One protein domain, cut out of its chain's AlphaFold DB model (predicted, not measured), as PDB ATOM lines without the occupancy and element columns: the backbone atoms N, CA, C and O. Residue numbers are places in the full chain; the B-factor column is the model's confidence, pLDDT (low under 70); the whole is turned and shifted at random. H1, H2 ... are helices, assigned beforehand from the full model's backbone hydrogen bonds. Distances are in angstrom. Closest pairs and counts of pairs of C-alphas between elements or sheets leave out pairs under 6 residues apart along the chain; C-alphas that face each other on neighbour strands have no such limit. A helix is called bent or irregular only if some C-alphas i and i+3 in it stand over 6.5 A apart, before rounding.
ATOM      1  N   TRP A 201     -42.350 -10.628  59.793       97.69
ATOM      2  CA  TRP A 201     -41.820  -9.303  59.451       97.69
ATOM      3  C   TRP A 201     -40.339  -9.151  59.815       97.69
ATOM      4  O   TRP A 201     -39.573  -8.610  59.023       97.69
ATOM      5  N   GLU A 202     -39.913  -9.677  60.966       97.88
ATOM      6  CA  GLU A 202     -38.503  -9.687  61.372       97.88
ATOM      7  C   GLU A 202     -37.645 -10.495  60.391       97.88
ATOM      8  O   GLU A 202     -36.567 -10.050  59.998       97.88
ATOM      9  N   GLY A 203     -38.130 -11.661  59.956       98.06
ATOM     10  CA  GLY A 203     -37.426 -12.477  58.971       98.06
ATOM     11  C   GLY A 203     -37.364 -11.833  57.588       98.06
ATOM     12  O   GLY A 203     -36.313 -11.868  56.954       98.06
ATOM     13  N   VAL A 204     -38.436 -11.167  57.144       98.31
ATOM     14  CA  VAL A 204     -38.437 -10.398  55.889       98.31
ATOM     15  C   VAL A 204     -37.434  -9.243  55.948       98.31
ATOM     16  O   VAL A 204     -36.694  -9.017  54.996       98.31
ATOM     17  N   VAL A 205     -37.351  -8.522  57.066       98.31
ATOM     18  CA  VAL A 205     -36.337  -7.471  57.232       98.31
ATOM     19  C   VAL A 205     -34.923  -8.064  57.222       98.31
ATOM     20  O   VAL A 205     -34.052  -7.547  56.525       98.31
ATOM     21  N   SER A 206     -34.713  -9.181  57.922       98.00
ATOM     22  CA  SER A 206     -33.430  -9.892  57.957       98.00
ATOM     23  C   SER A 206     -32.977 -10.345  56.562       98.00
ATOM     24  O   SER A 206     -31.847 -10.082  56.151       98.00
ATOM     25  N   ILE A 207     -33.872 -10.957  55.775       98.19
ATOM     26  CA  ILE A 207     -33.538 -11.430  54.424       98.19
ATOM     27  C   ILE A 207     -33.309 -10.267  53.450       98.19
ATOM     28  O   ILE A 207     -32.491 -10.375  52.538       98.19
ATOM     29  N   VAL A 208     -33.986  -9.131  53.645       98.31
ATOM     30  CA  VAL A 208     -33.717  -7.897  52.894       98.31
ATOM     31  C   VAL A 208     -32.323  -7.357  53.211       98.31
ATOM     32  O   VAL A 208     -31.609  -6.966  52.288       98.31
ATOM     33  N   GLU A 209     -31.919  -7.343  54.483       98.00
ATOM     34  CA  GLU A 209     -30.572  -6.930  54.897       98.00
ATOM     35  C   GLU A 209     -29.495  -7.832  54.282       98.00
ATOM     36  O   GLU A 209     -28.490  -7.331  53.780       98.00
ATOM     37  N   GLN A 210     -29.745  -9.140  54.232       96.94
ATOM     38  CA  GLN A 210     -28.842 -10.109  53.617       96.94
ATOM     39  C   GLN A 210     -28.745  -9.951  52.089       96.94
ATOM     40  O   GLN A 210     -27.647  -9.947  51.536       96.94
ATOM     41  N   CYS A 211     -29.880  -9.847  51.393       97.31
ATOM     42  CA  CYS A 211     -29.928  -9.887  49.928       97.31
ATOM     43  C   CYS A 211     -29.722  -8.516  49.265       97.31
ATOM     44  O   CYS A 211     -29.285  -8.447  48.117       97.31
ATOM     45  N   THR A 212     -30.091  -7.431  49.945       97.56
ATOM     46  CA  THR A 212     -30.114  -6.060  49.403       97.56
ATOM     47  C   THR A 212     -29.773  -5.030  50.494       97.56
ATOM     48  O   THR A 212     -30.615  -4.202  50.863       97.56
ATOM     49  N   PRO A 213     -28.539  -5.050  51.031       97.94
ATOM     50  CA  PRO A 213     -28.157  -4.227  52.183       97.94
ATOM     51  C   PRO A 213     -28.285  -2.716  51.932       97.94
ATOM     52  O   PRO A 213     -28.523  -1.950  52.865       97.94
ATOM     53  N   THR A 214     -28.180  -2.274  50.678       98.31
ATOM     54  CA  THR A 214     -28.273  -0.865  50.262       98.31
ATOM     55  C   THR A 214     -29.630  -0.222  50.559       98.31
ATOM     56  O   THR A 214     -29.688   0.973  50.851       98.31
ATOM     57  N   ILE A 215     -30.719  -0.998  50.547       98.31
ATOM     58  CA  ILE A 215     -32.082  -0.510  50.824       98.31
ATOM     59  C   ILE A 215     -32.623  -0.964  52.180       98.31
ATOM     60  O   ILE A 215     -33.697  -0.515  52.586       98.31
ATOM     61  N   ALA A 216     -31.891  -1.805  52.918       98.12
ATOM     62  CA  ALA A 216     -32.363  -2.403  54.167       98.12
ATOM     63  C   ALA A 216     -32.844  -1.349  55.173       98.12
ATOM     64  O   ALA A 216     -33.933  -1.462  55.730       98.12
ATOM     65  N   GLN A 217     -32.106  -0.243  55.313       98.25
ATOM     66  CA  GLN A 217     -32.497   0.849  56.203       98.25
ATOM     67  C   GLN A 217     -33.843   1.490  55.813       98.25
ATOM     68  O   GLN A 217     -34.600   1.888  56.700       98.25
ATOM     69  N   LYS A 218     -34.157   1.596  54.512       98.62
ATOM     70  CA  LYS A 218     -35.444   2.128  54.030       98.62
ATOM     71  C   LYS A 218     -36.587   1.202  54.444       98.62
ATOM     72  O   LYS A 218     -37.593   1.683  54.958       98.62
ATOM     73  N   VAL A 219     -36.391  -0.113  54.324       98.31
ATOM     74  CA  VAL A 219     -37.374  -1.117  54.760       98.31
ATOM     75  C   VAL A 219     -37.555  -1.098  56.279       98.31
ATOM     76  O   VAL A 219     -38.684  -0.954  56.744       98.31
ATOM     77  N   CYS A 220     -36.470  -1.122  57.061       98.12
ATOM     78  CA  CYS A 220     -36.540  -1.082  58.529       98.12
ATOM     79  C   CYS A 220     -37.289   0.153  59.050       98.12
ATOM     80  O   CYS A 220     -38.063   0.062  59.998       98.12
ATOM     81  N   ARG A 221     -37.094   1.326  58.428       98.31
ATOM     82  CA  ARG A 221     -37.796   2.564  58.822       98.31
ATOM     83  C   ARG A 221     -39.314   2.473  58.644       98.31
ATOM     84  O   ARG A 221     -40.030   3.156  59.369       98.31
ATOM     85  N   ARG A 222     -39.791   1.662  57.692       98.31
ATOM     86  CA  ARG A 222     -41.216   1.488  57.361       98.31
ATOM     87  C   ARG A 222     -41.846   0.255  57.998       98.31
ATOM     88  O   ARG A 222     -43.056   0.088  57.905       98.31
ATOM     89  N   GLU A 223     -41.064  -0.584  58.668       97.38
ATOM     90  CA  GLU A 223     -41.509  -1.866  59.220       97.38
ATOM     91  C   GLU A 223     -42.757  -1.742  60.110       97.38
ATOM     92  O   GLU A 223     -43.711  -2.498  59.951       97.38
ATOM     93  N   SER A 224     -42.792  -0.766  61.024       97.81
ATOM     94  CA  SER A 224     -43.959  -0.572  61.896       97.81
ATOM     95  C   SER A 224     -45.215  -0.180  61.113       97.81
ATOM     96  O   SER A 224     -46.297  -0.670  61.416       97.81
ATOM     97  N   GLU A 225     -45.082   0.670  60.091       98.19
ATOM     98  CA  GLU A 225     -46.198   1.078  59.228       98.19
ATOM     99  C   GLU A 225     -46.697  -0.097  58.371       98.19
ATOM    100  O   GLU A 225     -47.902  -0.313  58.278       98.19
ATOM    101  N   LEU A 226     -45.777  -0.907  57.828       97.75
ATOM    102  CA  LEU A 226     -46.084  -2.129  57.074       97.75
ATOM    103  C   LEU A 226     -46.878  -3.152  57.901       97.75
ATOM    104  O   LEU A 226     -47.709  -3.864  57.348       97.75
ATOM    105  N   ARG A 227     -46.637  -3.222  59.218       96.94
ATOM    106  CA  ARG A 227     -47.400  -4.073  60.150       96.94
ATOM    107  C   ARG A 227     -48.788  -3.522  60.472       96.94
ATOM    108  O   ARG A 227     -49.704  -4.293  60.734       96.94
ATOM    109  N   LEU A 228     -48.912  -2.198  60.548       97.31
ATOM    110  CA  LEU A 228     -50.131  -1.512  60.987       97.31
ATOM    111  C   LEU A 228     -51.156  -1.356  59.861       97.31
ATOM    112  O   LEU A 228     -52.355  -1.370  60.133       97.31
ATOM    113  N   MET A 229     -50.699  -1.178  58.621       97.88
ATOM    114  CA  MET A 229     -51.562  -0.958  57.463       97.88
ATOM    115  C   MET A 229     -51.716  -2.228  56.635       97.88
ATOM    116  O   MET A 229     -50.745  -2.923  56.343       97.88
ATOM    117  N   SER A 230     -52.943  -2.511  56.202       96.25
ATOM    118  CA  SER A 230     -53.202  -3.636  55.311       96.25
ATOM    119  C   SER A 230     -52.643  -3.383  53.911       96.25
ATOM    120  O   SER A 230     -52.467  -2.239  53.480       96.25
ATOM    121  N   PHE A 231     -52.436  -4.465  53.156       96.75
ATOM    122  CA  PHE A 231     -52.044  -4.388  51.750       96.75
ATOM    123  C   PHE A 231     -52.926  -3.430  50.944       96.75
ATOM    124  O   PHE A 231     -52.418  -2.538  50.269       96.75
ATOM    125  N   ALA A 232     -54.245  -3.587  51.074       97.31
ATOM    126  CA  ALA A 232     -55.230  -2.792  50.354       97.31
ATOM    127  C   ALA A 232     -55.153  -1.301  50.718       97.31
ATOM    128  O   ALA A 232     -55.272  -0.457  49.835       97.31
ATOM    129  N   GLN A 233     -54.901  -0.963  51.989       98.25
ATOM    130  CA  GLN A 233     -54.735   0.430  52.421       98.25
ATOM    131  C   GLN A 233     -53.482   1.068  51.810       98.25
ATOM    132  O   GLN A 233     -53.547   2.189  51.308       98.25
ATOM    133  N   ILE A 234     -52.352   0.352  51.811       98.44
ATOM    134  CA  ILE A 234     -51.105   0.849  51.211       98.44
ATOM    135  C   ILE A 234     -51.262   0.988  49.691       98.44
ATOM    136  O   ILE A 234     -50.834   1.990  49.120       98.44
ATOM    137  N   GLN A 235     -51.915   0.023  49.037       98.31
ATOM    138  CA  GLN A 235     -52.198   0.073  47.602       98.31
ATOM    139  C   GLN A 235     -53.111   1.257  47.246       98.31
ATOM    140  O   GLN A 235     -52.838   2.000  46.303       98.31
ATOM    141  N   GLN A 236     -54.162   1.492  48.037       98.19
ATOM    142  CA  GLN A 236     -55.040   2.648  47.869       98.19
ATOM    143  C   GLN A 236     -54.267   3.965  48.005       98.19
ATOM    144  O   GLN A 236     -54.455   4.868  47.193       98.19
ATOM    145  N   GLN A 237     -53.369   4.066  48.990       97.88
ATOM    146  CA  GLN A 237     -52.505   5.234  49.172       97.88
ATOM    147  C   GLN A 237     -51.527   5.428  48.005       97.88
ATOM    148  O   GLN A 237     -51.220   6.564  47.650       97.88
ATOM    149  N   ALA A 238     -51.042   4.338  47.403       98.06
ATOM    150  CA  ALA A 238     -50.175   4.389  46.230       98.06
ATOM    151  C   ALA A 238     -50.905   4.905  44.978       98.06
ATOM    152  O   ALA A 238     -50.275   5.485  44.096       98.06
ATOM    153  N   GLY A 239     -52.226   4.709  44.899       98.12
ATOM    154  CA  GLY A 239     -53.047   5.148  43.769       98.12
ATOM    155  C   GLY A 239     -52.921   4.265  42.523       98.12
ATOM    156  O   GLY A 239     -53.288   4.692  41.430       98.12
ATOM    157  N   PHE A 240     -52.397   3.044  42.656       98.00
ATOM    158  CA  PHE A 240     -52.312   2.060  41.575       98.00
ATOM    159  C   PHE A 240     -52.331   0.631  42.118       98.00
ATOM    160  O   PHE A 240     -52.029   0.404  43.283       98.00
ATOM    161  N   ASP A 241     -52.672  -0.329  41.260       98.00
ATOM    162  CA  ASP A 241     -52.726  -1.751  41.603       98.00
ATOM    163  C   ASP A 241     -51.346  -2.421  41.473       98.00
ATOM    164  O   ASP A 241     -50.716  -2.356  40.415       98.00
ATOM    165  N   PHE A 242     -50.854  -3.045  42.548       97.94
ATOM    166  CA  PHE A 242     -49.520  -3.655  42.571       97.94
ATOM    167  C   PHE A 242     -49.448  -4.944  41.750       97.94
ATOM    168  O   PHE A 242     -48.400  -5.232  41.168       97.94
ATOM    169  N   THR A 243     -50.544  -5.701  41.661       96.19
ATOM    170  CA  THR A 243     -50.620  -6.917  40.841       96.19
ATOM    171  C   THR A 243     -50.439  -6.571  39.368       96.19
ATOM    172  O   THR A 243     -49.511  -7.070  38.739       96.19
ATOM    173  N   SER A 244     -51.209  -5.607  38.858       97.44
ATOM    174  CA  SER A 244     -51.098  -5.112  37.483       97.44
ATOM    175  C   SER A 244     -49.690  -4.607  37.152       97.44
ATOM    176  O   SER A 244     -49.161  -4.916  36.086       97.44
ATOM    177  N   VAL A 245     -49.055  -3.863  38.066       97.81
ATOM    178  CA  VAL A 245     -47.674  -3.390  37.873       97.81
ATOM    179  C   VAL A 245     -46.689  -4.556  37.796       97.81
ATOM    180  O   VAL A 245     -45.797  -4.545  36.950       97.81
ATOM    181  N   LYS A 246     -46.837  -5.570  38.653       95.56
ATOM    182  CA  LYS A 246     -45.957  -6.744  38.655       95.56
ATOM    183  C   LYS A 246     -46.133  -7.609  37.411       95.56
ATOM    184  O   LYS A 246     -45.127  -8.065  36.873       95.56
ATOM    185  N   ASP A 247     -47.364  -7.781  36.941       94.50
ATOM    186  CA  ASP A 247     -47.676  -8.539  35.724       94.50
ATOM    187  C   ASP A 247     -47.083  -7.872  34.473       94.50
ATOM    188  O   ASP A 247     -46.571  -8.555  33.584       94.50
ATOM    189  N   ASN A 248     -47.066  -6.534  34.431       96.12
ATOM    190  CA  ASN A 248     -46.381  -5.759  33.388       96.12
ATOM    191  C   ASN A 248     -44.846  -5.740  33.553       96.12
ATOM    192  O   ASN A 248     -44.111  -5.396  32.620       96.12
ATOM    193  N   GLY A 249     -44.356  -6.108  34.737       95.38
ATOM    194  CA  GLY A 249     -42.941  -6.246  35.054       95.38
ATOM    195  C   GLY A 249     -42.152  -4.930  35.003       95.38
ATOM    196  O   GLY A 249     -42.721  -3.842  35.095       95.38
ATOM    197  N   PRO A 250     -40.818  -5.009  34.832       96.12
ATOM    198  CA  PRO A 250     -39.925  -3.844  34.856       96.12
ATOM    199  C   PRO A 250     -40.190  -2.776  33.784       96.12
ATOM    200  O   PRO A 250     -39.645  -1.680  33.877       96.12
ATOM    201  N   ASN A 251     -41.002  -3.084  32.768       95.81
ATOM    202  CA  ASN A 251     -41.390  -2.127  31.733       95.81
ATOM    203  C   ASN A 251     -42.501  -1.171  32.200       95.81
ATOM    204  O   ASN A 251     -42.716  -0.137  31.566       95.81
ATOM    205  N   ASP A 252     -43.216  -1.488  33.288       98.06
ATOM    206  CA  ASP A 252     -44.199  -0.573  33.866       98.06
ATOM    207  C   ASP A 252     -43.474   0.591  34.570       98.06
ATOM    208  O   ASP A 252     -42.659   0.359  35.468       98.06
ATOM    209  N   PRO A 253     -43.782   1.861  34.245       97.75
ATOM    210  CA  PRO A 253     -43.123   3.018  34.850       97.75
ATOM    211  C   PRO A 253     -43.401   3.173  36.351       97.75
ATOM    212  O   PRO A 253     -42.819   4.049  36.993       97.75
ATOM    213  N   ARG A 254     -44.275   2.355  36.947       98.12
ATOM    214  CA  ARG A 254     -44.535   2.296  38.394       98.12
ATOM    215  C   ARG A 254     -43.830   1.119  39.072       98.12
ATOM    216  O   ARG A 254     -43.846   1.045  40.297       98.12
ATOM    217  N   TYR A 255     -43.189   0.226  38.316       98.31
ATOM    218  CA  TYR A 255     -42.445  -0.896  38.876       98.31
ATOM    219  C   TYR A 255     -41.296  -0.384  39.748       98.31
ATOM    220  O   TYR A 255     -40.455   0.410  39.312       98.31
ATOM    221  N   VAL A 256     -41.269  -0.823  41.005       98.12
ATOM    222  CA  VAL A 256     -40.210  -0.481  41.957       98.12
ATOM    223  C   VAL A 256     -39.202  -1.620  42.001       98.12
ATOM    224  O   VAL A 256     -39.403  -2.599  42.715       98.12
ATOM    225  N   SER A 257     -38.143  -1.484  41.202       97.88
ATOM    226  CA  SER A 257     -36.965  -2.356  41.227       97.88
ATOM    227  C   SER A 257     -36.007  -1.962  42.356       97.88
ATOM    228  O   SER A 257     -36.175  -0.914  42.988       97.88
ATOM    229  N   LEU A 258     -34.961  -2.768  42.581       97.81
ATOM    230  CA  LEU A 258     -33.887  -2.420  43.522       97.81
ATOM    231  C   LEU A 258     -33.257  -1.060  43.196       97.81
ATOM    232  O   LEU A 258     -33.253  -0.185  44.054       97.81
ATOM    233  N   SER A 259     -32.787  -0.866  41.959       97.81
ATOM    234  CA  SER A 259     -32.110   0.372  41.547       97.81
ATOM    235  C   SER A 259     -32.999   1.597  41.732       97.81
ATOM    236  O   SER A 259     -32.556   2.619  42.242       97.81
ATOM    237  N   ARG A 260     -34.293   1.477  41.415       98.06
ATOM    238  CA  ARG A 260     -35.236   2.570  41.649       98.06
ATOM    239  C   ARG A 260     -35.395   2.868  43.137       98.06
ATOM    240  O   ARG A 260     -35.356   4.028  43.525       98.06
ATOM    241  N   LEU A 261     -35.568   1.844  43.976       98.44
ATOM    242  CA  LEU A 261     -35.708   2.062  45.415       98.44
ATOM    243  C   LEU A 261     -34.423   2.626  46.036       98.44
ATOM    244  O   LEU A 261     -34.513   3.354  47.018       98.44
ATOM    245  N   GLU A 262     -33.239   2.321  45.498       98.38
ATOM    246  CA  GLU A 262     -31.970   2.926  45.924       98.38
ATOM    247  C   GLU A 262     -31.958   4.446  45.701       98.38
ATOM    248  O   GLU A 262     -31.474   5.173  46.571       98.38
ATOM    249  N   GLU A 263     -32.573   4.916  44.616       98.25
ATOM    250  CA  GLU A 263     -32.613   6.323  44.200       98.25
ATOM    251  C   GLU A 263     -33.741   7.150  44.844       98.25
ATOM    252  O   GLU A 263     -33.614   8.370  44.940       98.25
ATOM    253  N   THR A 264     -34.834   6.531  45.305       97.69
ATOM    254  CA  THR A 264     -35.954   7.253  45.946       97.69
ATOM    255  C   THR A 264     -35.791   7.391  47.465       97.69
ATOM    256  O   THR A 264     -34.879   6.830  48.070       97.69
ATOM    257  N   ASP A 265     -36.696   8.109  48.134       97.31
ATOM    258  CA  ASP A 265     -36.679   8.239  49.600       97.31
ATOM    259  C   ASP A 265     -37.136   6.964  50.336       97.31
ATOM    260  O   ASP A 265     -36.865   6.803  51.531       97.31
ATOM    261  N   GLY A 266     -37.820   6.042  49.649       97.94
ATOM    262  CA  GLY A 266     -38.414   4.853  50.260       97.94
ATOM    263  C   GLY A 266     -39.691   5.194  51.028       97.94
ATOM    264  O   GLY A 266     -39.790   4.999  52.249       97.94
ATOM    265  N   THR A 267     -40.687   5.733  50.324       98.50
ATOM    266  CA  THR A 267     -42.037   5.890  50.887       98.50
ATOM    267  C   THR A 267     -42.629   4.523  51.257       98.50
ATOM    268  O   THR A 267     -42.165   3.483  50.788       98.50
ATOM    269  N   LEU A 268     -43.667   4.497  52.102       98.56
ATOM    270  CA  LEU A 268     -44.331   3.243  52.478       98.56
ATOM    271  C   LEU A 268     -44.823   2.460  51.247       98.56
ATOM    272  O   LEU A 268     -44.605   1.253  51.158       98.56
ATOM    273  N   ALA A 269     -45.428   3.158  50.281       98.44
ATOM    274  CA  ALA A 269     -45.900   2.571  49.031       98.44
ATOM    275  C   ALA A 269     -44.751   2.015  48.176       98.44
ATOM    276  O   ALA A 269     -44.857   0.901  47.675       98.44
ATOM    277  N   GLU A 270     -43.635   2.744  48.053       98.62
ATOM    278  CA  GLU A 270     -42.456   2.283  47.304       98.62
ATOM    279  C   GLU A 270     -41.827   1.040  47.933       98.62
ATOM    280  O   GLU A 270     -41.557   0.065  47.235       98.62
ATOM    281  N   VAL A 271     -41.635   1.046  49.256       98.62
ATOM    282  CA  VAL A 271     -41.110  -0.114  49.986       98.62
ATOM    283  C   VAL A 271     -42.046  -1.309  49.828       98.62
ATOM    284  O   VAL A 271     -41.585  -2.419  49.566       98.62
ATOM    285  N   ARG A 272     -43.364  -1.108  49.942       98.50
ATOM    286  CA  ARG A 272     -44.327  -2.199  49.780       98.50
ATOM    287  C   ARG A 272     -44.334  -2.753  48.354       98.50
ATOM    288  O   ARG A 272     -44.312  -3.971  48.197       98.50
ATOM    289  N   ALA A 273     -44.324  -1.883  47.346       98.25
ATOM    290  CA  ALA A 273     -44.250  -2.276  45.942       98.25
ATOM    291  C   ALA A 273     -42.952  -3.042  45.641       98.25
ATOM    292  O   ALA A 273     -42.992  -4.072  44.976       98.25
ATOM    293  N   PHE A 274     -41.813  -2.610  46.190       98.31
ATOM    294  CA  PHE A 274     -40.546  -3.333  46.076       98.31
ATOM    295  C   PHE A 274     -40.619  -4.739  46.687       98.31
ATOM    296  O   PHE A 274     -40.271  -5.720  46.030       98.31
ATOM    297  N   LEU A 275     -41.116  -4.862  47.924       98.38
ATOM    298  CA  LEU A 275     -41.266  -6.161  48.590       98.38
ATOM    299  C   LEU A 275     -42.202  -7.101  47.810       98.38
ATOM    300  O   LEU A 275     -41.938  -8.300  47.710       98.38
ATOM    301  N   TRP A 276     -43.267  -6.562  47.216       97.56
ATOM    302  CA  TRP A 276     -44.173  -7.303  46.341       97.56
ATOM    303  C   TRP A 276     -43.484  -7.787  45.054       97.56
ATOM    304  O   TRP A 276     -43.578  -8.966  44.697       97.56
ATOM    305  N   ASN A 277     -42.777  -6.886  44.371       96.56
ATOM    306  CA  ASN A 277     -42.157  -7.116  43.067       96.56
ATOM    307  C   ASN A 277     -40.959  -8.069  43.132       96.56
ATOM    308  O   ASN A 277     -40.874  -9.007  42.343       96.56
ATOM    309  N   GLU A 278     -40.049  -7.833  44.078       97.12
ATOM    310  CA  GLU A 278     -38.711  -8.439  44.097       97.12
ATOM    311  C   GLU A 278     -38.590  -9.553  45.148       97.12
ATOM    312  O   GLU A 278     -37.807 -10.488  44.972       97.12
ATOM    313  N   PHE A 279     -39.376  -9.482  46.232       97.50
ATOM    314  CA  PHE A 279     -39.350 -10.453  47.336       97.50
ATOM    315  C   PHE A 279     -40.596 -11.351  47.399       97.50
ATOM    316  O   PHE A 279     -40.666 -12.242  48.243       97.50
ATOM    317  N   ASN A 280     -41.569 -11.165  46.499       96.31
ATOM    318  CA  ASN A 280     -42.846 -11.890  46.506       96.31
ATOM    319  C   ASN A 280     -43.601 -11.795  47.845       96.31
ATOM    320  O   ASN A 280     -44.310 -12.724  48.216       96.31
ATOM    321  N   VAL A 281     -43.477 -10.683  48.575       96.81
ATOM    322  CA  VAL A 281     -44.278 -10.455  49.786       96.81
ATOM    323  C   VAL A 281     -45.685 -10.031  49.361       96.81
ATOM    324  O   VAL A 281     -45.957  -8.842  49.180       96.81
ATOM    325  N   THR A 282     -46.564 -11.012  49.150       94.94
ATOM    326  CA  THR A 282     -47.898 -10.805  48.571       94.94
ATOM    327  C   THR A 282     -48.915 -10.247  49.577       94.94
ATOM    328  O   THR A 282     -48.588  -9.963  50.727       94.94
ATOM    329  N   GLU A 283     -50.158 -10.044  49.153       94.56
ATOM    330  CA  GLU A 283     -51.298  -9.557  49.931       94.56
ATOM    331  C   GLU A 283     -51.753 -10.570  50.980       94.56
ATOM    332  O   GLU A 283     -52.363 -10.190  51.976       94.56
ATOM    333  N   LEU A 284     -51.406 -11.843  50.776       91.56
ATOM    334  CA  LEU A 284     -51.647 -12.932  51.719       91.56
ATOM    335  C   LEU A 284     -50.647 -12.929  52.884       91.56
ATOM    336  O   LEU A 284     -50.873 -13.598  53.890       91.56
ATOM    337  N   PHE A 285     -49.544 -12.185  52.763       94.56
ATOM    338  CA  PHE A 285     -48.545 -12.078  53.816       94.56
ATOM    339  C   PHE A 285     -48.992 -11.114  54.917       94.56
ATOM    340  O   PHE A 285     -49.140  -9.913  54.690       94.56
ATOM    341  N   ASP A 286     -49.104 -11.629  56.138       93.06
ATOM    342  CA  ASP A 286     -49.391 -10.848  57.346       93.06
ATOM    343  C   ASP A 286     -48.183 -10.715  58.291       93.06
ATOM    344  O   ASP A 286     -48.249 -10.019  59.307       93.06
ATOM    345  N   GLY A 287     -47.074 -11.387  57.961       95.56
ATOM    346  CA  GLY A 287     -45.855 -11.442  58.761       95.56
ATOM    347  C   GLY A 287     -45.960 -12.232  60.061       95.56
ATOM    348  O   GLY A 287     -45.149 -12.022  60.963       95.56
ATOM    349  N   SER A 288     -46.906 -13.169  60.151       94.94
ATOM    350  CA  SER A 288     -47.047 -14.103  61.273       94.94
ATOM    351  C   SER A 288     -46.143 -15.343  61.181       94.94
ATOM    352  O   SER A 288     -46.189 -16.205  62.069       94.94
ATOM    353  N   GLY A 289     -45.351 -15.484  60.109       95.31
ATOM    354  CA  GLY A 289     -44.488 -16.649  59.885       95.31
ATOM    355  C   GLY A 289     -45.217 -17.909  59.427       95.31
ATOM    356  O   GLY A 289     -44.668 -19.000  59.577       95.31
TER     357      GLY A 289
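What this domain is: This is residues 201 to 289 of the 340 residues of the protein "Hypothetical protein" of Alexandrium monilatum (UniProt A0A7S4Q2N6). One helix, H6, forms the core, and the other helices are set round it: the hairpin of H1 and H2 on one side, with H2 the inner of the two, H3 and H4 crossing H6 on the other, and H5 folded beside it. The last ten residues, 280 to 289, run back toward H1. The 89 printed residues hold six named helices, H1 to H6 in order, and no named strand: all helix. The whole is compact and rounded, radius of gyration of the C-alphas 11.9 A, spans 29 by 25 by 20 A.

Where its parts are: H1, residues 201 to 211, begins with C-alpha 201 at (-41.820, -9.303, 59.451) and is 15.2 A long. H2, residues 213 to 228, is 23.8 A long and irregular, C-alphas 221 and 224 being 7.6 A apart, with a kink of 51 degrees near residue 222. H3 is residues 231 to 238. H4, residues 242 to 251, is irregular, C-alphas 247 and 250 being 9.1 A apart. H5 is residues 258 to 263. H6, residues 268 to 279, is 15.5 A long and ends with C-alpha 279 at (-39.350, -10.453, 47.336).

How they stand to each other: The hub H6 touches H2 with residues 268 to 272 alone, at a steep tilt of 65 degrees, closest C-alphas Arg 222 and Leu 268, 6.1 A. H1 and H2 form a hairpin, closest C-alphas Glu 209 and Ala 216, 4.9 A. H5 and H6 form another, closest C-alphas Leu 261 and Glu 270, 7.0 A. H6 touches H3 at Ala 238 and Ala 269, closest C-alphas 5.4 A, and H4 at Lys 246 and Asn 277, closest C-alphas 5.8 A. O i to N i+4 pairs are all within hydrogen-bond range in H1, H3, H5 and H6, but 7 of 12 in H2 and 4 of 6 in H4.

The domain as a whole: The farthest C-alphas, Asn 251 and Ser 288, are 32.4 A apart. The printed part has no cut and no long link, and no printed residue is under 70 in pLDDT.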